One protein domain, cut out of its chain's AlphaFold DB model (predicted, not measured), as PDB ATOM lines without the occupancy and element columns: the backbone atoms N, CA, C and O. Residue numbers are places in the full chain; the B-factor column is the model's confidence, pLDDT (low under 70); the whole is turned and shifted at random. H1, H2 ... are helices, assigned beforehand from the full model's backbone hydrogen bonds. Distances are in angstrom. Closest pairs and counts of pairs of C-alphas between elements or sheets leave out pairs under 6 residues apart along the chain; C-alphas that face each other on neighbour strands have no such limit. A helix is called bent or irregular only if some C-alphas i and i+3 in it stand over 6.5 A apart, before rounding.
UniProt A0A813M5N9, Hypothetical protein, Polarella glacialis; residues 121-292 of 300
ATOM      1  N   GLU A 121     -38.678  -5.995 114.013       81.69
ATOM      2  CA  GLU A 121     -37.520  -5.200 114.445       81.69
ATOM      3  C   GLU A 121     -37.953  -3.823 114.975       81.69
ATOM      4  O   GLU A 121     -37.460  -3.374 116.006       81.69
ATOM      5  N   VAL A 122     -38.904  -3.151 114.310       83.81
ATOM      6  CA  VAL A 122     -39.422  -1.852 114.782       83.81
ATOM      7  C   VAL A 122     -40.172  -2.006 116.108       83.81
ATOM      8  O   VAL A 122     -40.045  -1.161 116.993       83.81
ATOM      9  N   ALA A 123     -40.945  -3.082 116.272       81.25
ATOM     10  CA  ALA A 123     -41.629  -3.376 117.524       81.25
ATOM     11  C   ALA A 123     -40.638  -3.711 118.650       81.25
ATOM     12  O   ALA A 123     -40.846  -3.300 119.786       81.25
ATOM     13  N   GLU A 124     -39.554  -4.425 118.357       82.62
ATOM     14  CA  GLU A 124     -38.490  -4.688 119.328       82.62
ATOM     15  C   GLU A 124     -37.745  -3.411 119.732       82.62
ATOM     16  O   GLU A 124     -37.475  -3.234 120.914       82.62
ATOM     17  N   GLU A 125     -37.482  -2.491 118.796       85.62
ATOM     18  CA  GLU A 125     -36.877  -1.186 119.107       85.62
ATOM     19  C   GLU A 125     -37.790  -0.305 119.974       85.62
ATOM     20  O   GLU A 125     -37.324   0.448 120.829       85.62
ATOM     21  N   LEU A 126     -39.101  -0.367 119.738       87.00
ATOM     22  CA  LEU A 126     -40.083   0.408 120.490       87.00
ATOM     23  C   LEU A 126     -40.374  -0.152 121.878       87.00
ATOM     24  O   LEU A 126     -40.744   0.615 122.773       87.00
ATOM     25  N   ALA A 127     -40.298  -1.471 122.030       87.50
ATOM     26  CA  ALA A 127     -40.553  -2.132 123.295       87.50
ATOM     27  C   ALA A 127     -39.499  -1.743 124.332       87.50
ATOM     28  O   ALA A 127     -38.359  -1.420 124.005       87.50
ATOM     29  N   MET A 128     -39.876  -1.810 125.607       89.44
ATOM     30  CA  MET A 128     -38.882  -1.687 126.674       89.44
ATOM     31  C   MET A 128     -37.831  -2.786 126.549       89.44
ATOM     32  O   MET A 128     -38.156  -3.952 126.291       89.44
ATOM     33  N   GLU A 129     -36.586  -2.435 126.851       89.88
ATOM     34  CA  GLU A 129     -35.518  -3.420 126.966       89.88
ATOM     35  C   GLU A 129     -35.785  -4.387 128.128       89.88
ATOM     36  O   GLU A 129     -36.433  -4.053 129.119       89.88
ATOM     37  N   GLU A 130     -35.230  -5.598 128.066       89.25
ATOM     38  CA  GLU A 130     -35.462  -6.634 129.083       89.25
ATOM     39  C   GLU A 130     -35.048  -6.196 130.505       89.25
ATOM     40  O   GLU A 130     -35.667  -6.588 131.497       89.25
ATOM     41  N   ALA A 131     -33.999  -5.377 130.628       90.38
ATOM     42  CA  ALA A 131     -33.555  -4.847 131.917       90.38
ATOM     43  C   ALA A 131     -34.547  -3.818 132.488       90.38
ATOM     44  O   ALA A 131     -34.908  -3.897 133.665       90.38
ATOM     45  N   GLU A 132     -35.019  -2.900 131.643       92.62
ATOM     46  CA  GLU A 132     -36.044  -1.906 131.973       92.62
ATOM     47  C   GLU A 132     -37.367  -2.598 132.333       92.62
ATOM     48  O   GLU A 132     -37.952  -2.341 133.391       92.62
ATOM     49  N   PHE A 133     -37.774  -3.582 131.527       95.31
ATOM     50  CA  PHE A 133     -38.958  -4.398 131.762       95.31
ATOM     51  C   PHE A 133     -38.934  -5.058 133.139       95.31
ATOM     52  O   PHE A 133     -39.920  -4.970 133.866       95.31
ATOM     53  N   LYS A 134     -37.818  -5.673 133.555       94.75
ATOM     54  CA  LYS A 134     -37.706  -6.280 134.894       94.75
ATOM     55  C   LYS A 134     -37.927  -5.263 136.013       94.75
ATOM     56  O   LYS A 134     -38.581  -5.594 137.003       94.75
ATOM     57  N   GLY A 135     -37.419  -4.040 135.853       96.44
ATOM     58  CA  GLY A 135     -37.640  -2.944 136.795       96.44
ATOM     59  C   GLY A 135     -39.119  -2.572 136.911       96.44
ATOM     60  O   GLY A 135     -39.674  -2.561 138.014       96.44
ATOM     61  N   HIS A 136     -39.791  -2.345 135.781       96.62
ATOM     62  CA  HIS A 136     -41.212  -1.983 135.781       96.62
ATOM     63  C   HIS A 136     -42.129  -3.143 136.180       96.62
ATOM     64  O   HIS A 136     -43.079  -2.934 136.933       96.62
ATOM     65  N   ALA A 137     -41.828  -4.368 135.753       96.19
ATOM     66  CA  ALA A 137     -42.542  -5.570 136.169       96.19
ATOM     67  C   ALA A 137     -42.428  -5.774 137.682       96.19
ATOM     68  O   ALA A 137     -43.425  -6.072 138.340       96.19
ATOM     69  N   PHE A 138     -41.246  -5.535 138.262       96.25
ATOM     70  CA  PHE A 138     -41.079  -5.540 139.710       96.25
ATOM     71  C   PHE A 138     -41.927  -4.453 140.381       96.25
ATOM     72  O   PHE A 138     -42.639  -4.766 141.333       96.25
ATOM     73  N   ALA A 139     -41.920  -3.213 139.885       96.38
ATOM     74  CA  ALA A 139     -42.734  -2.131 140.443       96.38
ATOM     75  C   ALA A 139     -44.241  -2.453 140.407       96.38
ATOM     76  O   ALA A 139     -44.915  -2.380 141.435       96.38
ATOM     77  N   LEU A 140     -44.756  -2.927 139.269       96.19
ATOM     78  CA  LEU A 140     -46.143  -3.383 139.129       96.19
ATOM     79  C   LEU A 140     -46.443  -4.591 140.037       96.19
ATOM     80  O   LEU A 140     -47.509  -4.679 140.650       96.19
ATOM     81  N   SER A 141     -45.478  -5.496 140.236       95.25
ATOM     82  CA  SER A 141     -45.610  -6.607 141.189       95.25
ATOM     83  C   SER A 141     -45.722  -6.151 142.650       95.25
ATOM     84  O   SER A 141     -46.094  -6.957 143.505       95.25
ATOM     85  N   LYS A 142     -45.456  -4.877 142.968       96.12
ATOM     86  CA  LYS A 142     -45.630  -4.294 144.309       96.12
ATOM     87  C   LYS A 142     -46.961  -3.581 144.515       96.12
ATOM     88  O   LYS A 142     -47.211  -3.142 145.634       96.12
ATOM     89  N   LEU A 143     -47.835  -3.540 143.504       94.00
ATOM     90  CA  LEU A 143     -49.197  -3.032 143.677       94.00
ATOM     91  C   LEU A 143     -49.894  -3.722 144.870       94.00
ATOM     92  O   LEU A 143     -49.737  -4.943 145.029       94.00
ATOM     93  N   PRO A 144     -50.621  -2.989 145.727       93.25
ATOM     94  CA  PRO A 144     -51.364  -3.583 146.832       93.25
ATOM     95  C   PRO A 144     -52.339  -4.682 146.368       93.25
ATOM     96  O   PRO A 144     -52.897  -4.604 145.272       93.25
ATOM     97  N   PRO A 145     -52.583  -5.726 147.180       91.38
ATOM     98  CA  PRO A 145     -53.695  -6.636 146.930       91.38
ATOM     99  C   PRO A 145     -55.013  -5.855 146.883       91.38
ATOM    100  O   PRO A 145     -55.279  -5.051 147.775       91.38
ATOM    101  N   GLY A 146     -55.836  -6.097 145.863       90.12
ATOM    102  CA  GLY A 146     -57.062  -5.323 145.648       90.12
ATOM    103  C   GLY A 146     -56.888  -4.084 144.767       90.12
ATOM    104  O   GLY A 146     -57.850  -3.342 144.604       90.12
ATOM    105  N   SER A 147     -55.707  -3.872 144.178       93.62
ATOM    106  CA  SER A 147     -55.515  -2.899 143.097       93.62
ATOM    107  C   SER A 147     -56.374  -3.220 141.872       93.62
ATOM    108  O   SER A 147     -56.795  -4.361 141.653       93.62
ATOM    109  N   HIS A 148     -56.599  -2.217 141.030       91.31
ATOM    110  CA  HIS A 148     -57.393  -2.365 139.811       91.31
ATOM    111  C   HIS A 148     -56.531  -2.458 138.543       91.31
ATOM    112  O   HIS A 148     -55.482  -1.821 138.467       91.31
ATOM    113  N   PRO A 149     -56.990  -3.159 137.487       90.69
ATOM    114  CA  PRO A 149     -56.333  -3.143 136.175       90.69
ATOM    115  C   PRO A 149     -56.108  -1.743 135.594       90.69
ATOM    116  O   PRO A 149     -55.145  -1.525 134.862       90.69
ATOM    117  N   ARG A 150     -56.947  -0.771 135.970       86.19
ATOM    118  CA  ARG A 150     -56.754   0.641 135.626       86.19
ATOM    119  C   ARG A 150     -55.427   1.208 136.124       86.19
ATOM    120  O   ARG A 150     -54.753   1.885 135.364       86.19
ATOM    121  N   GLU A 151     -55.017   0.873 137.344       90.56
ATOM    122  CA  GLU A 151     -53.739   1.339 137.899       90.56
ATOM    123  C   GLU A 151     -52.550   0.824 137.080       90.56
ATOM    124  O   GLU A 151     -51.537   1.507 136.956       90.56
ATOM    125  N   VAL A 152     -52.681  -0.366 136.482       92.56
ATOM    126  CA  VAL A 152     -51.667  -0.917 135.576       92.56
ATOM    127  C   VAL A 152     -51.580  -0.075 134.304       92.56
ATOM    128  O   VAL A 152     -50.481   0.309 133.915       92.56
ATOM    129  N   ALA A 153     -52.712   0.257 133.678       88.75
ATOM    130  CA  ALA A 153     -52.726   1.107 132.486       88.75
ATOM    131  C   ALA A 153     -52.214   2.526 132.771       88.75
ATOM    132  O   ALA A 153     -51.380   3.027 132.021       88.75
ATOM    133  N   ASP A 154     -52.655   3.143 133.871       87.38
ATOM    134  CA  ASP A 154     -52.212   4.481 134.279       87.38
ATOM    135  C   ASP A 154     -50.690   4.503 134.501       87.38
ATOM    136  O   ASP A 154     -50.004   5.446 134.096       87.38
ATOM    137  N   TYR A 155     -50.137   3.437 135.089       92.50
ATOM    138  CA  TYR A 155     -48.696   3.279 135.253       92.50
ATOM    139  C   TYR A 155     -47.969   3.150 133.908       92.50
ATOM    140  O   TYR A 155     -46.968   3.836 133.698       92.50
ATOM    141  N   LEU A 156     -48.452   2.301 132.994       90.81
ATOM    142  CA  LEU A 156     -47.839   2.121 131.672       90.81
ATOM    143  C   LEU A 156     -47.861   3.422 130.858       90.81
ATOM    144  O   LEU A 156     -46.846   3.784 130.265       90.81
ATOM    145  N   TRP A 157     -48.974   4.158 130.904       86.69
ATOM    146  CA  TRP A 157     -49.112   5.466 130.266       86.69
ATOM    147  C   TRP A 157     -48.143   6.494 130.851       86.69
ATOM    148  O   TRP A 157     -47.351   7.082 130.121       86.69
ATOM    149  N   THR A 158     -48.155   6.667 132.177       86.25
ATOM    150  CA  THR A 158     -47.323   7.667 132.871       86.25
ATOM    151  C   THR A 158     -45.835   7.459 132.603       86.25
ATOM    152  O   THR A 158     -45.076   8.420 132.511       86.25
ATOM    153  N   ASN A 159     -45.413   6.202 132.459       89.12
ATOM    154  CA  ASN A 159     -44.021   5.851 132.209       89.12
ATOM    155  C   ASN A 159     -43.695   5.690 130.709       89.12
ATOM    156  O   ASN A 159     -42.569   5.343 130.378       89.12
ATOM    157  N   ASN A 160     -44.635   5.964 129.793       85.81
ATOM    158  CA  ASN A 160     -44.458   5.825 128.341       85.81
ATOM    159  C   ASN A 160     -43.971   4.430 127.892       85.81
ATOM    160  O   ASN A 160     -43.106   4.298 127.014       85.81
ATOM    161  N   LEU A 161     -44.520   3.384 128.509       89.94
ATOM    162  CA  LEU A 161     -44.065   2.008 128.330       89.94
ATOM    163  C   LEU A 161     -44.827   1.317 127.202       89.94
ATOM    164  O   LEU A 161     -46.056   1.354 127.145       89.94
ATOM    165  N   LEU A 162     -44.073   0.652 126.332       89.44
ATOM    166  CA  LEU A 162     -44.581  -0.180 125.249       89.44
ATOM    167  C   LEU A 162     -44.134  -1.613 125.488       89.44
ATOM    168  O   LEU A 162     -42.983  -1.868 125.850       89.44
ATOM    169  N   LEU A 163     -45.066  -2.540 125.307       89.88
ATOM    170  CA  LEU A 163     -44.875  -3.948 125.603       89.88
ATOM    171  C   LEU A 163     -44.814  -4.754 124.312       89.88
ATOM    172  O   LEU A 163     -45.613  -4.554 123.394       89.88
ATOM    173  N   THR A 164     -43.950  -5.761 124.280       86.62
ATOM    174  CA  THR A 164     -44.157  -6.886 123.368       86.62
ATOM    175  C   THR A 164     -45.303  -7.779 123.864       86.62
ATOM    176  O   THR A 164     -45.729  -7.708 125.025       86.62
ATOM    177  N   SER A 165     -45.787  -8.699 123.027       82.12
ATOM    178  CA  SER A 165     -46.749  -9.716 123.477       82.12
ATOM    179  C   SER A 165     -46.183 -10.578 124.600       82.12
ATOM    180  O   SER A 165     -46.902 -10.900 125.544       82.12
ATOM    181  N   SER A 166     -44.900 -10.951 124.528       84.31
ATOM    182  CA  SER A 166     -44.263 -11.791 125.548       84.31
ATOM    183  C   SER A 166     -44.182 -11.066 126.893       84.31
ATOM    184  O   SER A 166     -44.543 -11.651 127.917       84.31
ATOM    185  N   GLN A 167     -43.820  -9.780 126.888       90.19
ATOM    186  CA  GLN A 167     -43.821  -8.920 128.076       90.19
ATOM    187  C   GLN A 167     -45.233  -8.730 128.644       90.19
ATOM    188  O   GLN A 167     -45.439  -8.894 129.848       90.19
ATOM    189  N   SER A 168     -46.222  -8.473 127.782       90.06
ATOM    190  CA  SER A 168     -47.637  -8.384 128.179       90.06
ATOM    191  C   SER A 168     -48.096  -9.670 128.865       90.06
ATOM    192  O   SER A 168     -48.738  -9.631 129.912       90.06
ATOM    193  N   THR A 169     -47.688 -10.823 128.332       87.19
ATOM    194  CA  THR A 169     -48.005 -12.127 128.921       87.19
ATOM    195  C   THR A 169     -47.368 -12.329 130.289       87.19
ATOM    196  O   THR A 169     -48.030 -12.773 131.223       87.19
ATOM    197  N   ALA A 170     -46.098 -11.964 130.444       90.50
ATOM    198  CA  ALA A 170     -45.422 -12.059 131.731       90.50
ATOM    199  C   ALA A 170     -46.067 -11.150 132.797       90.50
ATOM    200  O   ALA A 170     -46.243 -11.574 133.944       90.50
ATOM    201  N   LEU A 171     -46.482  -9.930 132.427       93.69
ATOM    202  CA  LEU A 171     -47.239  -9.050 133.324       93.69
ATOM    203  C   LEU A 171     -48.609  -9.631 133.665       93.69
ATOM    204  O   LEU A 171     -49.004  -9.580 134.827       93.69
ATOM    205  N   PHE A 172     -49.308 -10.228 132.698       91.75
ATOM    206  CA  PHE A 172     -50.588 -10.893 132.938       91.75
ATOM    207  C   PHE A 172     -50.505 -11.911 134.069       91.75
ATOM    208  O   PHE A 172     -51.222 -11.811 135.067       91.75
ATOM    209  N   ASP A 173     -49.592 -12.871 133.907       90.19
ATOM    210  CA  ASP A 173     -49.421 -14.013 134.799       90.19
ATOM    211  C   ASP A 173     -49.048 -13.527 136.209       90.19
ATOM    212  O   ASP A 173     -49.511 -14.057 137.224       90.19
ATOM    213  N   THR A 174     -48.256 -12.454 136.267       93.50
ATOM    214  CA  THR A 174     -47.800 -11.831 137.512       93.50
ATOM    215  C   THR A 174     -48.901 -11.038 138.216       93.50
ATOM    216  O   THR A 174     -48.955 -11.029 139.444       93.50
ATOM    217  N   LEU A 175     -49.768 -10.340 137.481       94.25
ATOM    218  CA  LEU A 175     -50.688  -9.361 138.064       94.25
ATOM    219  C   LEU A 175     -52.093  -9.916 138.301       94.25
ATOM    220  O   LEU A 175     -52.732  -9.508 139.269       94.25
ATOM    221  N   LEU A 176     -52.573 -10.859 137.483       91.50
ATOM    222  CA  LEU A 176     -53.977 -11.290 137.479       91.50
ATOM    223  C   LEU A 176     -54.509 -11.669 138.869       91.50
ATOM    224  O   LEU A 176     -55.609 -11.273 139.242       91.50
ATOM    225  N   HIS A 177     -53.725 -12.411 139.651       90.56
ATOM    226  CA  HIS A 177     -54.136 -12.917 140.963       90.56
ATOM    227  C   HIS A 177     -54.176 -11.845 142.067       90.56
ATOM    228  O   HIS A 177     -54.637 -12.120 143.172       90.56
ATOM    229  N   LYS A 178     -53.668 -10.639 141.794       91.12
ATOM    230  CA  LYS A 178     -53.574  -9.535 142.761       91.12
ATOM    231  C   LYS A 178     -54.667  -8.490 142.588       91.12
ATOM    232  O   LYS A 178     -54.902  -7.700 143.504       91.12
ATOM    233  N   LEU A 179     -55.274  -8.461 141.406       91.94
ATOM    234  CA  LEU A 179     -56.180  -7.405 140.997       91.94
ATOM    235  C   LEU A 179     -57.636  -7.772 141.271       91.94
ATOM    236  O   LEU A 179     -58.014  -8.943 141.310       91.94
ATOM    237  N   VAL A 180     -58.466  -6.746 141.420       89.88
ATOM    238  CA  VAL A 180     -59.922  -6.867 141.545       89.88
ATOM    239  C   VAL A 180     -60.615  -6.006 140.499       89.88
ATOM    240  O   VAL A 180     -60.074  -5.005 140.022       89.88
ATOM    241  N   ALA A 181     -61.824  -6.415 140.118       81.12
ATOM    242  CA  ALA A 181     -62.520  -5.815 138.994       81.12
ATOM    243  C   ALA A 181     -62.953  -4.422 139.423       81.12
ATOM    244  O   ALA A 181     -63.468  -4.240 140.528       81.12
ATOM    245  N   SER A 182     -62.732  -3.437 138.565       75.19
ATOM    246  CA  SER A 182     -63.220  -2.090 138.823       75.19
ATOM    247  C   SER A 182     -64.741  -2.017 138.649       75.19
ATOM    248  O   SER A 182     -65.380  -1.158 139.255       75.19
ATOM    249  N   GLY A 183     -65.332  -2.921 137.851       66.94
ATOM    250  CA  GLY A 183     -66.777  -2.980 137.609       66.94
ATOM    251  C   GLY A 183     -67.299  -1.778 136.819       66.94
ATOM    252  O   GLY A 183     -68.507  -1.573 136.722       66.94
ATOM    253  N   ARG A 184     -66.387  -0.962 136.274       64.81
ATOM    254  CA  ARG A 184     -66.694   0.285 135.563       64.81
ATOM    255  C   ARG A 184     -66.815   0.104 134.054       64.81
ATOM    256  O   ARG A 184     -67.289   1.021 133.393       64.81
ATOM    257  N   HIS A 185     -66.400  -1.042 133.514       58.97
ATOM    258  CA  HIS A 185     -66.365  -1.280 132.073       58.97
ATOM    259  C   HIS A 185     -67.552  -2.140 131.614       58.97
ATOM    260  O   HIS A 185     -67.522  -3.365 131.779       58.97
ATOM    261  N   PRO A 186     -68.603  -1.537 131.016       51.16
ATOM    262  CA  PRO A 186     -69.661  -2.304 130.369       51.16
ATOM    263  C   PRO A 186     -69.034  -3.103 129.217       51.16
ATOM    264  O   PRO A 186     -68.489  -2.518 128.290       51.16
ATOM    265  N   GLY A 187     -69.036  -4.436 129.315       55.25
ATOM    266  CA  GLY A 187     -68.419  -5.348 128.335       55.25
ATOM    267  C   GLY A 187     -67.206  -6.137 128.842       55.25
ATOM    268  O   GLY A 187     -66.940  -7.223 128.342       55.25
ATOM    269  N   CYS A 188     -66.513  -5.655 129.878       60.97
ATOM    270  CA  CYS A 188     -65.449  -6.389 130.571       60.97
ATOM    271  C   CYS A 188     -65.902  -6.682 132.003       60.97
ATOM    272  O   CYS A 188     -65.497  -6.018 132.948       60.97
ATOM    273  N   SER A 189     -66.775  -7.675 132.178       64.56
ATOM    274  CA  SER A 189     -67.358  -7.993 133.491       64.56
ATOM    275  C   SER A 189     -66.405  -8.726 134.444       64.56
ATOM    276  O   SER A 189     -66.816  -9.118 135.535       64.56
ATOM    277  N   SER A 190     -65.153  -8.966 134.044       81.69
ATOM    278  CA  SER A 190     -64.176  -9.727 134.825       81.69
ATOM    279  C   SER A 190     -62.849  -8.982 134.963       81.69
ATOM    280  O   SER A 190     -62.417  -8.286 134.045       81.69
ATOM    281  N   VAL A 191     -62.158  -9.209 136.091       86.31
ATOM    282  CA  VAL A 191     -60.768  -8.754 136.330       86.31
ATOM    283  C   VAL A 191     -59.869  -9.104 135.151       86.31
ATOM    284  O   VAL A 191     -59.058  -8.297 134.710       86.31
ATOM    285  N   ARG A 192     -60.036 -10.332 134.646       85.38
ATOM    286  CA  ARG A 192     -59.275 -10.878 133.528       85.38
ATOM    287  C   ARG A 192     -59.422  -9.999 132.290       85.38
ATOM    288  O   ARG A 192     -58.416  -9.643 131.690       85.38
ATOM    289  N   GLY A 193     -60.657  -9.630 131.955       79.62
ATOM    290  CA  GLY A 193     -60.965  -8.792 130.799       79.62
ATOM    291  C   GLY A 193     -60.454  -7.380 130.914       79.62
ATOM    292  O   GLY A 193     -59.816  -6.885 129.991       79.62
ATOM    293  N   GLU A 194     -60.657  -6.763 132.074       81.81
ATOM    294  CA  GLU A 194     -60.124  -5.430 132.337       81.81
ATOM    295  C   GLU A 194     -58.583  -5.409 132.260       81.81
ATOM    296  O   GLU A 194     -58.016  -4.471 131.706       81.81
ATOM    297  N   LEU A 195     -57.892  -6.451 132.747       87.12
ATOM    298  CA  LEU A 195     -56.428  -6.559 132.651       87.12
ATOM    299  C   LEU A 195     -55.940  -6.848 131.230       87.12
ATOM    300  O   LEU A 195     -54.945  -6.263 130.803       87.12
ATOM    301  N   ILE A 196     -56.635  -7.722 130.499       84.00
ATOM    302  CA  ILE A 196     -56.372  -7.954 129.077       84.00
ATOM    303  C   ILE A 196     -56.429  -6.626 128.331       84.00
ATOM    304  O   ILE A 196     -55.478  -6.255 127.649       84.00
ATOM    305  N   PHE A 197     -57.504  -5.872 128.526       79.94
ATOM    306  CA  PHE A 197     -57.681  -4.591 127.872       79.94
ATOM    307  C   PHE A 197     -56.582  -3.586 128.244       79.94
ATOM    308  O   PHE A 197     -55.998  -2.955 127.359       79.94
ATOM    309  N   ALA A 198     -56.276  -3.470 129.540       85.31
ATOM    310  CA  ALA A 198     -55.258  -2.566 130.063       85.31
ATOM    311  C   ALA A 198     -53.890  -2.810 129.420       85.31
ATOM    312  O   ALA A 198     -53.291  -1.881 128.901       85.31
ATOM    313  N   LEU A 199     -53.399  -4.052 129.418       88.50
ATOM    314  CA  LEU A 199     -52.067  -4.364 128.891       88.50
ATOM    315  C   LEU A 199     -52.026  -4.301 127.363       88.50
ATOM    316  O   LEU A 199     -51.043  -3.840 126.789       88.50
ATOM    317  N   HIS A 200     -53.097  -4.719 126.690       82.69
ATOM    318  CA  HIS A 200     -53.112  -4.740 125.231       82.69
ATOM    319  C   HIS A 200     -53.086  -3.365 124.593       82.69
ATOM    320  O   HIS A 200     -52.509  -3.182 123.526       82.69
ATOM    321  N   SER A 201     -53.676  -2.401 125.288       81.00
ATOM    322  CA  SER A 201     -53.638  -0.988 124.943       81.00
ATOM    323  C   SER A 201     -52.193  -0.478 124.769       81.00
ATOM    324  O   SER A 201     -51.969   0.413 123.958       81.00
ATOM    325  N   PHE A 202     -51.209  -1.102 125.428       85.88
ATOM    326  CA  PHE A 202     -49.777  -0.779 125.326       85.88
ATOM    327  C   PHE A 202     -48.949  -1.869 124.623       85.88
ATOM    328  O   PHE A 202     -47.723  -1.782 124.580       85.88
ATOM    329  N   CYS A 203     -49.590  -2.906 124.076       86.12
ATOM    330  CA  CYS A 203     -48.911  -3.960 123.326       86.12
ATOM    331  C   CYS A 203     -48.645  -3.487 121.891       86.12
ATOM    332  O   CYS A 203     -49.517  -2.896 121.257       86.12
ATOM    333  N   LEU A 204     -47.455  -3.761 121.361       82.38
ATOM    334  CA  LEU A 204     -47.090  -3.416 119.986       82.38
ATOM    335  C   LEU A 204     -47.659  -4.415 118.977       82.38
ATOM    336  O   LEU A 204     -48.198  -4.021 117.947       82.38
ATOM    337  N   GLN A 205     -47.601  -5.712 119.282       78.12
ATOM    338  CA  GLN A 205     -48.227  -6.744 118.459       78.12
ATOM    339  C   GLN A 205     -49.675  -6.987 118.920       78.12
ATOM    340  O   GLN A 205     -49.987  -8.036 119.481       78.12
ATOM    341  N   GLN A 206     -50.589  -6.031 118.738       74.00
ATOM    342  CA  GLN A 206     -51.965  -6.219 119.235       74.00
ATOM    343  C   GLN A 206     -52.749  -7.296 118.441       74.00
ATOM    344  O   GLN A 206     -53.708  -7.892 118.920       74.00
ATOM    345  N   HIS A 207     -52.310  -7.657 117.235       70.38
ATOM    346  CA  HIS A 207     -52.868  -8.809 116.515       70.38
ATOM    347  C   HIS A 207     -52.473 -10.167 117.146       70.38
ATOM    348  O   HIS A 207     -53.043 -11.204 116.793       70.38
ATOM    349  N   HIS A 208     -51.526 -10.183 118.095       73.50
ATOM    350  CA  HIS A 208     -51.196 -11.362 118.888       73.50
ATOM    351  C   HIS A 208     -52.162 -11.526 120.066       73.50
ATOM    352  O   HIS A 208     -52.267 -10.668 120.943       73.50
ATOM    353  N   ALA A 209     -52.786 -12.692 120.159       70.19
ATOM    354  CA  ALA A 209     -53.439 -13.172 121.361       70.19
ATOM    355  C   ALA A 209     -52.398 -13.805 122.296       70.19
ATOM    356  O   ALA A 209     -51.629 -14.688 121.910       70.19
ATOM    357  N   TRP A 210     -52.383 -13.359 123.545       68.06
ATOM    358  CA  TRP A 210     -51.450 -13.791 124.596       68.06
ATOM    359  C   TRP A 210     -52.070 -14.724 125.624       68.06
ATOM    360  O   TRP A 210     -51.383 -15.273 126.484       68.06
ATOM    361  N   GLU A 211     -53.358 -15.003 125.456       66.50
ATOM    362  CA  GLU A 211     -54.141 -15.825 126.354       66.50
ATOM    363  C   GLU A 211     -54.962 -16.839 125.531       66.50
ATOM    364  O   GLU A 211     -55.766 -16.425 124.696       66.50
ATOM    365  N   PRO A 212     -54.726 -18.156 125.683       56.75
ATOM    366  CA  PRO A 212     -55.347 -19.166 124.827       56.75
ATOM    367  C   PRO A 212     -56.789 -19.541 125.174       56.75
ATOM    368  O   PRO A 212     -57.442 -20.175 124.350       56.75
ATOM    369  N   ASN A 213     -57.277 -19.233 126.379       55.59
ATOM    370  CA  ASN A 213     -58.519 -19.784 126.917       55.59
ATOM    371  C   ASN A 213     -59.346 -18.724 127.660       55.59
ATOM    372  O   ASN A 213     -59.417 -18.715 128.889       55.59
ATOM    373  N   ASP A 214     -60.100 -17.941 126.897       51.66
ATOM    374  CA  ASP A 214     -61.208 -17.126 127.419       51.66
ATOM    375  C   ASP A 214     -62.507 -17.944 127.642       51.66
ATOM    376  O   ASP A 214     -63.541 -17.411 128.038       51.66
ATOM    377  N   GLY A 215     -62.465 -19.269 127.449       46.47
ATOM    378  CA  GLY A 215     -63.616 -20.163 127.622       46.47
ATOM    379  C   GLY A 215     -64.536 -20.233 126.397       46.47
ATOM    380  O   GLY A 215     -64.170 -19.835 125.297       46.47
ATOM    381  N   SER A 216     -65.739 -20.794 126.580       44.03
ATOM    382  CA  SER A 216     -66.765 -20.946 125.526       44.03
ATOM    383  C   SER A 216     -67.476 -19.641 125.160       44.03
ATOM    384  O   SER A 216     -68.303 -19.623 124.251       44.03
ATOM    385  N   SER A 217     -67.197 -18.568 125.899       44.09
ATOM    386  CA  SER A 217     -67.604 -17.210 125.554       44.09
ATOM    387  C   SER A 217     -66.494 -16.667 124.676       44.09
ATOM    388  O   SER A 217     -65.370 -16.522 125.141       44.09
ATOM    389  N   GLU A 218     -66.817 -16.476 123.401       49.09
ATOM    390  CA  GLU A 218     -66.031 -15.778 122.387       49.09
ATOM    391  C   GLU A 218     -64.945 -14.910 123.011       49.09
ATOM    392  O   GLU A 218     -65.228 -13.951 123.729       49.09
ATOM    393  N   CYS A 219     -63.707 -15.328 122.769       55.38
ATOM    394  CA  CYS A 219     -62.494 -14.691 123.228       55.38
ATOM    395  C   CYS A 219     -62.664 -13.174 123.311       55.38
ATOM    396  O   CYS A 219     -63.090 -12.592 122.321       55.38
ATOM    397  N   MET A 220     -62.378 -12.515 124.439       61.38
ATOM    398  CA  MET A 220     -62.638 -11.069 124.574       61.38
ATOM    399  C   MET A 220     -61.971 -10.282 123.444       61.38
ATOM    400  O   MET A 220     -62.529  -9.312 122.938       61.38
ATOM    401  N   TRP A 221     -60.853 -10.812 122.949       60.00
ATOM    402  CA  TRP A 221     -60.176 -10.452 121.712       60.00
ATOM    403  C   TRP A 221     -61.089 -10.343 120.477       60.00
ATOM    404  O   TRP A 221     -60.917  -9.445 119.660       60.00
ATOM    405  N   ALA A 222     -62.039 -11.263 120.272       56.50
ATOM    406  CA  ALA A 222     -63.027 -11.285 119.177       56.50
ATOM    407  C   ALA A 222     -63.820  -9.980 119.091       56.50
ATOM    408  O   ALA A 222     -64.068  -9.501 117.987       56.50
ATOM    409  N   GLY A 223     -64.119  -9.377 120.243       56.25
ATOM    410  CA  GLY A 223     -64.842  -8.115 120.344       56.25
ATOM    411  C   GLY A 223     -63.967  -6.864 120.454       56.25
ATOM    412  O   GLY A 223     -64.518  -5.764 120.478       56.25
ATOM    413  N   LEU A 224     -62.635  -6.985 120.535       61.25
ATOM    414  CA  LEU A 224     -61.756  -5.818 120.626       61.25
ATOM    415  C   LEU A 224     -61.631  -5.146 119.257       61.25
ATOM    416  O   LEU A 224     -61.128  -5.720 118.289       61.25
ATOM    417  N   GLY A 225     -62.131  -3.912 119.191       56.22
ATOM    418  CA  GLY A 225     -61.989  -3.045 118.039       56.22
ATOM    419  C   GLY A 225     -60.712  -2.235 118.166       56.22
ATOM    420  O   GLY A 225     -60.524  -1.500 119.137       56.22
ATOM    421  N   TRP A 226     -59.859  -2.312 117.158       56.59
ATOM    422  CA  TRP A 226     -58.702  -1.446 117.045       56.59
ATOM    423  C   TRP A 226     -58.977  -0.414 115.951       56.59
ATOM    424  O   TRP A 226     -59.333  -0.739 114.820       56.59
ATOM    425  N   ASN A 227     -58.933   0.867 116.333       56.88
ATOM    426  CA  ASN A 227     -59.331   1.998 115.491       56.88
ATOM    427  C   ASN A 227     -60.776   1.897 114.980       56.88
ATOM    428  O   ASN A 227     -61.081   2.205 113.828       56.88
ATOM    429  N   GLY A 228     -61.667   1.363 115.817       59.12
ATOM    430  CA  GLY A 228     -63.048   1.095 115.419       59.12
ATOM    431  C   GLY A 228     -63.201  -0.025 114.382       59.12
ATOM    432  O   GLY A 228     -64.296  -0.200 113.855       59.12
ATOM    433  N   LYS A 229     -62.143  -0.796 114.087       62.84
ATOM    434  CA  LYS A 229     -62.198  -1.984 113.230       62.84
ATOM    435  C   LYS A 229     -62.012  -3.244 114.062       62.84
ATOM    436  O   LYS A 229     -61.069  -3.359 114.837       62.84
ATOM    437  N   LEU A 230     -62.901  -4.210 113.874       65.00
ATOM    438  CA  LEU A 230     -62.749  -5.543 114.444       65.00
ATOM    439  C   LEU A 230     -61.804  -6.349 113.552       65.00
ATOM    440  O   LEU A 230     -62.034  -6.465 112.347       65.00
ATOM    441  N   LEU A 231     -60.746  -6.907 114.138       59.78
ATOM    442  CA  LEU A 231     -59.868  -7.838 113.433       59.78
ATOM    443  C   LEU A 231     -60.595  -9.164 113.213       59.78
ATOM    444  O   LEU A 231     -61.094  -9.758 114.172       59.78
ATOM    445  N   GLY A 232     -60.615  -9.654 111.973       60.19
ATOM    446  CA  GLY A 232     -61.127 -10.991 111.676       60.19
ATOM    447  C   GLY A 232     -60.287 -12.067 112.370       60.19
ATOM    448  O   GLY A 232     -59.088 -11.887 112.570       60.19
ATOM    449  N   LEU A 233     -60.899 -13.199 112.733       62.94
ATOM    450  CA  LEU A 233     -60.200 -14.282 113.442       62.94
ATOM    451  C   LEU A 233     -58.973 -14.792 112.674       62.94
ATOM    452  O   LEU A 233     -57.935 -15.011 113.281       62.94
ATOM    453  N   SER A 234     -59.059 -14.896 111.345       61.53
ATOM    454  CA  SER A 234     -57.976 -15.369 110.472       61.53
ATOM    455  C   SER A 234     -56.750 -14.450 110.404       61.53
ATOM    456  O   SER A 234     -55.756 -14.825 109.798       61.53
ATOM    457  N   GLN A 235     -56.830 -13.238 110.956       62.94
ATOM    458  CA  GLN A 235     -55.750 -12.242 110.946       62.94
ATOM    459  C   GLN A 235     -55.021 -12.156 112.293       62.94
ATOM    460  O   GLN A 235     -54.221 -11.253 112.509       62.94
ATOM    461  N   ARG A 236     -55.344 -13.050 113.229       66.19
ATOM    462  CA  ARG A 236     -54.802 -13.045 114.589       66.19
ATOM    463  C   ARG A 236     -53.766 -14.137 114.721       66.19
ATOM    464  O   ARG A 236     -53.883 -15.154 114.052       66.19
ATOM    465  N   LEU A 237     -52.798 -13.954 115.611       66.81
ATOM    466  CA  LEU A 237     -51.792 -14.969 115.923       66.81
ATOM    467  C   LEU A 237     -51.896 -15.366 117.392       66.81
ATOM    468  O   LEU A 237     -52.070 -14.515 118.254       66.81
ATOM    469  N   LEU A 238     -51.783 -16.656 117.698       62.78
ATOM    470  CA  LEU A 238     -51.768 -17.141 119.080       62.78
ATOM    471  C   LEU A 238     -50.320 -17.252 119.563       62.78
ATOM    472  O   LEU A 238     -49.535 -17.999 118.985       62.78
ATOM    473  N   THR A 239     -49.973 -16.576 120.656       60.25
ATOM    474  CA  THR A 239     -48.638 -16.696 121.276       60.25
ATOM    475  C   THR A 239     -48.551 -17.834 122.301       60.25
ATOM    476  O   THR A 239     -47.451 -18.207 122.707       60.25
ATOM    477  N   ARG A 240     -49.683 -18.439 122.704       57.34
ATOM    478  CA  ARG A 240     -49.766 -19.636 123.573       57.34
ATOM    479  C   ARG A 240     -50.966 -20.525 123.171       57.34
ATOM    480  O   ARG A 240     -51.957 -19.997 122.682       57.34
ATOM    481  N   GLY A 241     -50.915 -21.847 123.430       51.06
ATOM    482  CA  GLY A 241     -52.075 -22.782 123.434       51.06
ATOM    483  C   GLY A 241     -52.336 -23.675 122.198       51.06
ATOM    484  O   GLY A 241     -51.602 -23.631 121.217       51.06
ATOM    485  N   ARG A 242     -53.381 -24.535 122.269       48.03
ATOM    486  CA  ARG A 242     -53.846 -25.443 121.187       48.03
ATOM    487  C   ARG A 242     -55.215 -25.025 120.610       48.03
ATOM    488  O   ARG A 242     -56.211 -24.937 121.318       48.03
ATOM    489  N   LEU A 243     -55.215 -24.916 119.285       49.59
ATOM    490  CA  LEU A 243     -56.189 -24.518 118.250       49.59
ATOM    491  C   LEU A 243     -57.641 -25.066 118.229       49.59
ATOM    492  O   LEU A 243     -58.287 -24.974 117.187       49.59
ATOM    493  N   GLN A 244     -58.200 -25.672 119.278       43.97
ATOM    494  CA  GLN A 244     -59.402 -26.507 119.059       43.97
ATOM    495  C   GLN A 244     -60.730 -25.773 118.764       43.97
ATOM    496  O   GLN A 244     -61.647 -26.422 118.270       43.97
ATOM    497  N   GLN A 245     -60.852 -24.458 118.986       49.06
ATOM    498  CA  GLN A 245     -62.093 -23.705 118.688       49.06
ATOM    499  C   GLN A 245     -61.919 -22.487 117.762       49.06
ATOM    500  O   GLN A 245     -62.902 -21.840 117.414       49.06
ATOM    501  N   TRP A 246     -60.701 -22.193 117.304       48.69
ATOM    502  CA  TRP A 246     -60.388 -21.023 116.473       48.69
ATOM    503  C   TRP A 246     -60.047 -21.449 115.054       48.69
ATOM    504  O   TRP A 246     -58.889 -21.355 114.652       48.69
ATOM    505  N   GLY A 247     -61.026 -22.001 114.335       45.59
ATOM    506  CA  GLY A 247     -60.826 -22.617 113.021       45.59
ATOM    507  C   GLY A 247     -59.816 -21.861 112.148       45.59
ATOM    508  O   GLY A 247     -60.158 -20.851 111.543       45.59
ATOM    509  N   ASN A 248     -58.590 -22.399 112.095       48.72
ATOM    510  CA  ASN A 248     -57.466 -22.040 111.221       48.72
ATOM    511  C   ASN A 248     -56.478 -20.934 111.660       48.72
ATOM    512  O   ASN A 248     -55.700 -20.496 110.820       48.72
ATOM    513  N   VAL A 249     -56.422 -20.506 112.928       51.06
ATOM    514  CA  VAL A 249     -55.343 -19.594 113.378       51.06
ATOM    515  C   VAL A 249     -54.074 -20.356 113.768       51.06
ATOM    516  O   VAL A 249     -54.010 -20.956 114.838       51.06
ATOM    517  N   GLU A 250     -53.037 -20.323 112.933       51.81
ATOM    518  CA  GLU A 250     -51.751 -20.932 113.280       51.81
ATOM    519  C   GLU A 250     -51.155 -20.275 114.537       51.81
ATOM    520  O   GLU A 250     -50.998 -19.056 114.628       51.81
ATOM    521  N   ALA A 251     -50.806 -21.102 115.529       49.84
ATOM    522  CA  ALA A 251     -49.915 -20.696 116.608       49.84
ATOM    523  C   ALA A 251     -48.528 -20.483 115.987       49.84
ATOM    524  O   ALA A 251     -47.723 -21.410 115.886       49.84
ATOM    525  N   SER A 252     -48.309 -19.285 115.455       49.75
ATOM    526  CA  SER A 252     -47.081 -18.925 114.765       49.75
ATOM    527  C   SER A 252     -45.920 -18.925 115.756       49.75
ATOM    528  O   SER A 252     -45.874 -18.131 116.695       49.75
ATOM    529  N   ALA A 253     -44.962 -19.821 115.521       42.84
ATOM    530  CA  ALA A 253     -43.660 -19.820 116.181       42.84
ATOM    531  C   ALA A 253     -42.651 -18.875 115.491       42.84
ATOM    532  O   ALA A 253     -41.470 -18.906 115.823       42.84
ATOM    533  N   SER A 254     -43.088 -18.032 114.547       47.75
ATOM    534  CA  SER A 254     -42.236 -17.029 113.903       47.75
ATOM    535  C   SER A 254     -42.959 -15.684 113.807       47.75
ATOM    536  O   SER A 254     -43.642 -15.384 112.826       47.75
ATOM    537  N   SER A 255     -42.771 -14.853 114.830       50.97
ATOM    538  CA  SER A 255     -43.233 -13.459 114.926       50.97
ATOM    539  C   SER A 255     -42.595 -12.503 113.903       50.97
ATOM    540  O   SER A 255     -42.849 -11.303 113.953       50.97
ATOM    541  N   SER A 256     -41.757 -13.016 112.998       48.94
ATOM    542  CA  SER A 256     -40.952 -12.259 112.032       48.94
ATOM    543  C   SER A 256     -41.509 -12.250 110.602       48.94
ATOM    544  O   SER A 256     -40.914 -11.649 109.717       48.94
ATOM    545  N   SER A 257     -42.644 -12.903 110.325       52.31
ATOM    546  CA  SER A 257     -43.233 -12.865 108.979       52.31
ATOM    547  C   SER A 257     -43.957 -11.536 108.722       52.31
ATOM    548  O   SER A 257     -45.025 -11.278 109.290       52.31
ATOM    549  N   ASN A 258     -43.401 -10.719 107.816       50.66
ATOM    550  CA  ASN A 258     -44.007  -9.476 107.315       50.66
ATOM    551  C   ASN A 258     -45.430  -9.672 106.747       50.66
ATOM    552  O   ASN A 258     -46.220  -8.731 106.767       50.66
ATOM    553  N   ASP A 259     -45.788 -10.882 106.306       49.75
ATOM    554  CA  ASP A 259     -47.080 -11.173 105.664       49.75
ATOM    555  C   ASP A 259     -48.263 -11.251 106.646       49.75
ATOM    556  O   ASP A 259     -49.415 -11.365 106.226       49.75
ATOM    557  N   SER A 260     -48.003 -11.194 107.957       59.19
ATOM    558  CA  SER A 260     -49.033 -11.377 108.990       59.19
ATOM    559  C   SER A 260     -49.525 -10.086 109.649       59.19
ATOM    560  O   SER A 260     -50.556 -10.101 110.324       59.19
ATOM    561  N   TRP A 261     -48.840  -8.962 109.426       64.31
ATOM    562  CA  TRP A 261     -49.209  -7.688 110.035       64.31
ATOM    563  C   TRP A 261     -50.302  -6.983 109.224       64.31
ATOM    564  O   TRP A 261     -50.145  -6.765 108.018       64.31
ATOM    565  N   PRO A 262     -51.408  -6.558 109.855       67.62
ATOM    566  CA  PRO A 262     -52.382  -5.709 109.191       67.62
ATOM    567  C   PRO A 262     -51.734  -4.407 108.684       67.62
ATOM    568  O   PRO A 262     -51.002  -3.742 109.413       67.62
ATOM    569  N   SER A 263     -52.034  -3.995 107.445       67.19
ATOM    570  CA  SER A 263     -51.377  -2.859 106.755       67.19
ATOM    571  C   SER A 263     -51.397  -1.520 107.510       67.19
ATOM    572  O   SER A 263     -50.597  -0.630 107.243       67.19
ATOM    573  N   TRP A 264     -52.322  -1.365 108.444       66.38
ATOM    574  CA  TRP A 264     -52.520  -0.167 109.244       66.38
ATOM    575  C   TRP A 264     -51.713  -0.193 110.555       66.38
ATOM    576  O   TRP A 264     -51.322   0.880 111.009       66.38
ATOM    577  N   ASP A 265     -51.357  -1.370 111.089       67.31
ATOM    578  CA  ASP A 265     -50.375  -1.514 112.182       67.31
ATOM    579  C   ASP A 265     -48.999  -1.040 111.710       67.31
ATOM    580  O   ASP A 265     -48.284  -0.347 112.433       67.31
ATOM    581  N   VAL A 266     -48.671  -1.340 110.445       70.62
ATOM    582  CA  VAL A 266     -47.418  -0.953 109.781       70.62
ATOM    583  C   VAL A 266     -47.190   0.553 109.872       70.62
ATOM    584  O   VAL A 266     -46.135   1.001 110.317       70.62
ATOM    585  N   SER A 267     -48.175   1.353 109.460       72.75
ATOM    586  CA  SER A 267     -48.044   2.813 109.450       72.75
ATOM    587  C   SER A 267     -47.974   3.399 110.860       72.75
ATOM    588  O   SER A 267     -47.258   4.373 111.076       72.75
ATOM    589  N   GLN A 268     -48.690   2.812 111.823       75.94
ATOM    590  CA  GLN A 268     -48.768   3.343 113.184       75.94
ATOM    591  C   GLN A 268     -47.523   3.031 114.005       75.94
ATOM    592  O   GLN A 268     -46.956   3.930 114.616       75.94
ATOM    593  N   ILE A 269     -47.045   1.787 113.969       79.81
ATOM    594  CA  ILE A 269     -45.811   1.383 114.654       79.81
ATOM    595  C   ILE A 269     -44.635   2.213 114.146       79.81
ATOM    596  O   ILE A 269     -43.858   2.741 114.937       79.81
ATOM    597  N   ARG A 270     -44.561   2.438 112.831       84.12
ATOM    598  CA  ARG A 270     -43.558   3.333 112.246       84.12
ATOM    599  C   ARG A 270     -43.731   4.778 112.713       84.12
ATOM    600  O   ARG A 270     -42.738   5.401 113.071       84.12
ATOM    601  N   ALA A 271     -44.954   5.305 112.774       82.12
ATOM    602  CA  ALA A 271     -45.203   6.661 113.270       82.12
ATOM    603  C   ALA A 271     -44.808   6.834 114.748       82.12
ATOM    604  O   ALA A 271     -44.211   7.848 115.102       82.12
ATOM    605  N   ILE A 272     -45.083   5.838 115.596       83.25
ATOM    606  CA  ILE A 272     -44.668   5.828 117.004       83.25
ATOM    607  C   ILE A 272     -43.140   5.757 117.100       83.25
ATOM    608  O   ILE A 272     -42.549   6.502 117.876       83.25
ATOM    609  N   ALA A 273     -42.488   4.918 116.288       86.44
ATOM    610  CA  ALA A 273     -41.029   4.822 116.233       86.44
ATOM    611  C   ALA A 273     -40.382   6.136 115.791       86.44
ATOM    612  O   ALA A 273     -39.444   6.596 116.439       86.44
ATOM    613  N   VAL A 274     -40.928   6.795 114.764       85.69
ATOM    614  CA  VAL A 274     -40.514   8.149 114.369       85.69
ATOM    615  C   VAL A 274     -40.689   9.103 115.547       85.69
ATOM    616  O   VAL A 274     -39.725   9.735 115.958       85.69
ATOM    617  N   ALA A 275     -41.875   9.160 116.157       82.94
ATOM    618  CA  ALA A 275     -42.144  10.068 117.268       82.94
ATOM    619  C   ALA A 275     -41.224   9.835 118.477       82.94
ATOM    620  O   ALA A 275     -40.804  10.796 119.119       82.94
ATOM    621  N   ARG A 276     -40.883   8.574 118.777       83.69
ATOM    622  CA  ARG A 276     -39.978   8.199 119.870       83.69
ATOM    623  C   ARG A 276     -38.527   8.543 119.543       83.69
ATOM    624  O   ARG A 276     -37.841   9.075 120.411       83.69
ATOM    625  N   ARG A 277     -38.073   8.331 118.301       84.25
ATOM    626  CA  ARG A 277     -36.744   8.774 117.841       84.25
ATOM    627  C   ARG A 277     -36.614  10.300 117.802       84.25
ATOM    628  O   ARG A 277     -35.535  10.814 118.076       84.25
ATOM    629  N   GLU A 278     -37.703  11.011 117.507       80.56
ATOM    630  CA  GLU A 278     -37.807  12.480 117.603       80.56
ATOM    631  C   GLU A 278     -37.988  12.972 119.041       80.56
ATOM    632  O   GLU A 278     -38.010  14.178 119.276       80.56
ATOM    633  N   GLU A 279     -38.137  12.049 119.997       75.88
ATOM    634  CA  GLU A 279     -38.349  12.334 121.416       75.88
ATOM    635  C   GLU A 279     -39.510  13.324 121.631       75.88
ATOM    636  O   GLU A 279     -39.466  14.195 122.505       75.88
ATOM    637  N   LYS A 280     -40.568  13.182 120.813       78.69
ATOM    638  CA  LYS A 280     -41.829  13.911 120.973       78.69
ATOM    639  C   LYS A 280     -42.391  13.651 122.376       78.69
ATOM    640  O   LYS A 280     -42.242  12.544 122.887       78.69
ATOM    641  N   PRO A 281     -43.059  14.640 122.996       62.25
ATOM    642  CA  PRO A 281     -43.461  14.571 124.403       62.25
ATOM    643  C   PRO A 281     -44.425  13.421 124.719       62.25
ATOM    644  O   PRO A 281     -44.454  12.947 125.849       62.25
ATOM    645  N   GLU A 282     -45.185  12.949 123.730       66.81
ATOM    646  CA  GLU A 282     -46.163  11.876 123.903       66.81
ATOM    647  C   GLU A 282     -46.106  10.927 122.696       66.81
ATOM    648  O   GLU A 282     -46.966  10.984 121.816       66.81
ATOM    649  N   PRO A 283     -45.102  10.036 122.603       60.00
ATOM    650  CA  PRO A 283     -45.056   9.058 121.516       60.00
ATOM    651  C   PRO A 283     -46.285   8.134 121.565       60.00
ATOM    652  O   PRO A 283     -46.776   7.689 120.529       60.00
ATOM    653  N   LEU A 284     -46.837   7.929 122.765       68.38
ATOM    654  CA  LEU A 284     -48.084   7.212 123.000       68.38
ATOM    655  C   LEU A 284     -49.332   7.938 122.475       68.38
ATOM    656  O   LEU A 284     -50.339   7.279 122.248       68.38
ATOM    657  N   ALA A 285     -49.293   9.247 122.197       66.88
ATOM    658  CA  ALA A 285     -50.416   9.932 121.544       66.88
ATOM    659  C   ALA A 285     -50.651   9.425 120.110       66.88
ATOM    660  O   ALA A 285     -51.744   9.570 119.563       66.88
ATOM    661  N   HIS A 286     -49.630   8.809 119.505       64.62
ATOM    662  CA  HIS A 286     -49.738   8.117 118.223       64.62
ATOM    663  C   HIS A 286     -50.214   6.666 118.368       64.62
ATOM    664  O   HIS A 286     -50.592   6.053 117.370       64.62
ATOM    665  N   MET A 287     -50.239   6.106 119.585       66.06
ATOM    666  CA  MET A 287     -50.896   4.825 119.801       66.06
ATOM    667  C   MET A 287     -52.402   4.997 119.707       66.06
ATOM    668  O   MET A 287     -53.014   5.852 120.344       66.06
ATOM    669  N   MET A 288     -53.017   4.105 118.946       62.56
ATOM    670  CA  MET A 288     -54.446   3.895 119.054       62.56
ATOM    671  C   MET A 288     -54.663   2.788 120.058       62.56
ATOM    672  O   MET A 288     -54.349   1.631 119.778       62.56
ATOM    673  N   PHE A 289     -55.175   3.146 121.229       61.78
ATOM    674  CA  PHE A 289     -55.518   2.132 122.206       61.78
ATOM    675  C   PHE A 289     -56.798   1.433 121.780       61.78
ATOM    676  O   PHE A 289     -57.615   1.945 121.000       61.78
ATOM    677  N   VAL A 290     -56.934   0.218 122.283       52.34
ATOM    678  CA  VAL A 290     -58.104  -0.607 122.050       52.34
ATOM    679  C   VAL A 290     -59.337   0.179 122.480       52.34
ATOM    680  O   VAL A 290     -59.315   0.875 123.493       52.34
ATOM    681  N   ARG A 291     -60.421   0.076 121.709       50.91
ATOM    682  CA  ARG A 291     -61.748   0.521 122.135       50.91
ATOM    683  C   ARG A 291     -62.586  -0.706 122.435       50.91
ATOM    684  O   ARG A 291     -62.743  -1.583 121.587       50.91
ATOM    685  N   SER A 292     -63.184  -0.739 123.617       44.62
ATOM    686  CA  SER A 292     -64.369  -1.550 123.867       44.62
ATOM    687  C   SER A 292     -65.512  -0.595 124.174       44.62
ATOM    688  O   SER A 292     -65.388   0.285 125.021       44.62
TER     689      SER A 292
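AT A GLANCE: This is residues 121 to 292 of the 300 residues of the protein "Hypothetical protein" of Polarella glacialis (UniProt A0A813M5N9). Four helices, H2, H4, H5 and H3, stand side by side in a loose bundle; beyond one end of it lies the longest helix, H7, with H1 and H8 packed on it. Long loops with little H6 fill another side. The printed part has 172 residues and eight named helices, H1 to H8 in chain order, with no named strand; its class is all helix, though under half of the residues are in named elements. It is compact, with a radius of gyration of the C-alphas of 15.5 A and spans of 41 by 39 by 29 A.

IN THESE COORDINATES: Find C-alpha 263 at (-51.377, -2.859, 106.755); from there H7 runs 21.7 A to residue 277. H1 is residues 121 to 126, from C-alpha 121 at (-37.520, -5.200, 114.445), and H8 is 283 to 286. Look next for H2, 130 to 141, 15.8 A; H3, 149 to 158, 14.5 A; H4, 165 to 178, 20.5 A; H5, 191 to 200, 14.1 A; and H6, 220 to 223. H4 is irregular: C-alphas 174 and 177 are 7.3 A apart.

HOW THE PARTS SIT: H7 touches H1 at a steep tilt of 50 degrees, closest C-alphas Leu 126 and Ala 273, 6.2 A. It touches H8 at Ala 275 and Pro 283, closest C-alphas, 5.2 A. H4 and H5 form a helical hairpin, a shallow tilt of 29 degrees, closest C-alphas Ser 168 and Leu 199, 6.0 A. H2 touches H4, closest C-alphas Ala 137 and Leu 171, 6.5 A; H3 touches H5, closest C-alphas Pro 149 and Leu 195, 4.9 A. H6 is close to H5 but not clearly touching, closest C-alphas Gly 193 and Met 220, 6.8 A. H7 is apart from H2, H3, H4 and H5. Every O i to N i+4 pair is within hydrogen-bond range in H1, H2, H3 and H5, 8 of 10 in H4 and 10 of 11 in H7; H6 and H8 are too short for such a pair.

THE WHOLE: The two C-alphas farthest apart, Ser 216 and Glu 278, are 44.9 A apart. The printed part has no cut. The links H4 to H5, H5 to H6 and H6 to H7 are long; in the last two, residues 208 to 209 pair parallel with 237 to 238. Mean pLDDT of the printed part is 73.8, under 70 at residues 183 to 189, 210 to 265 and 281 to 292.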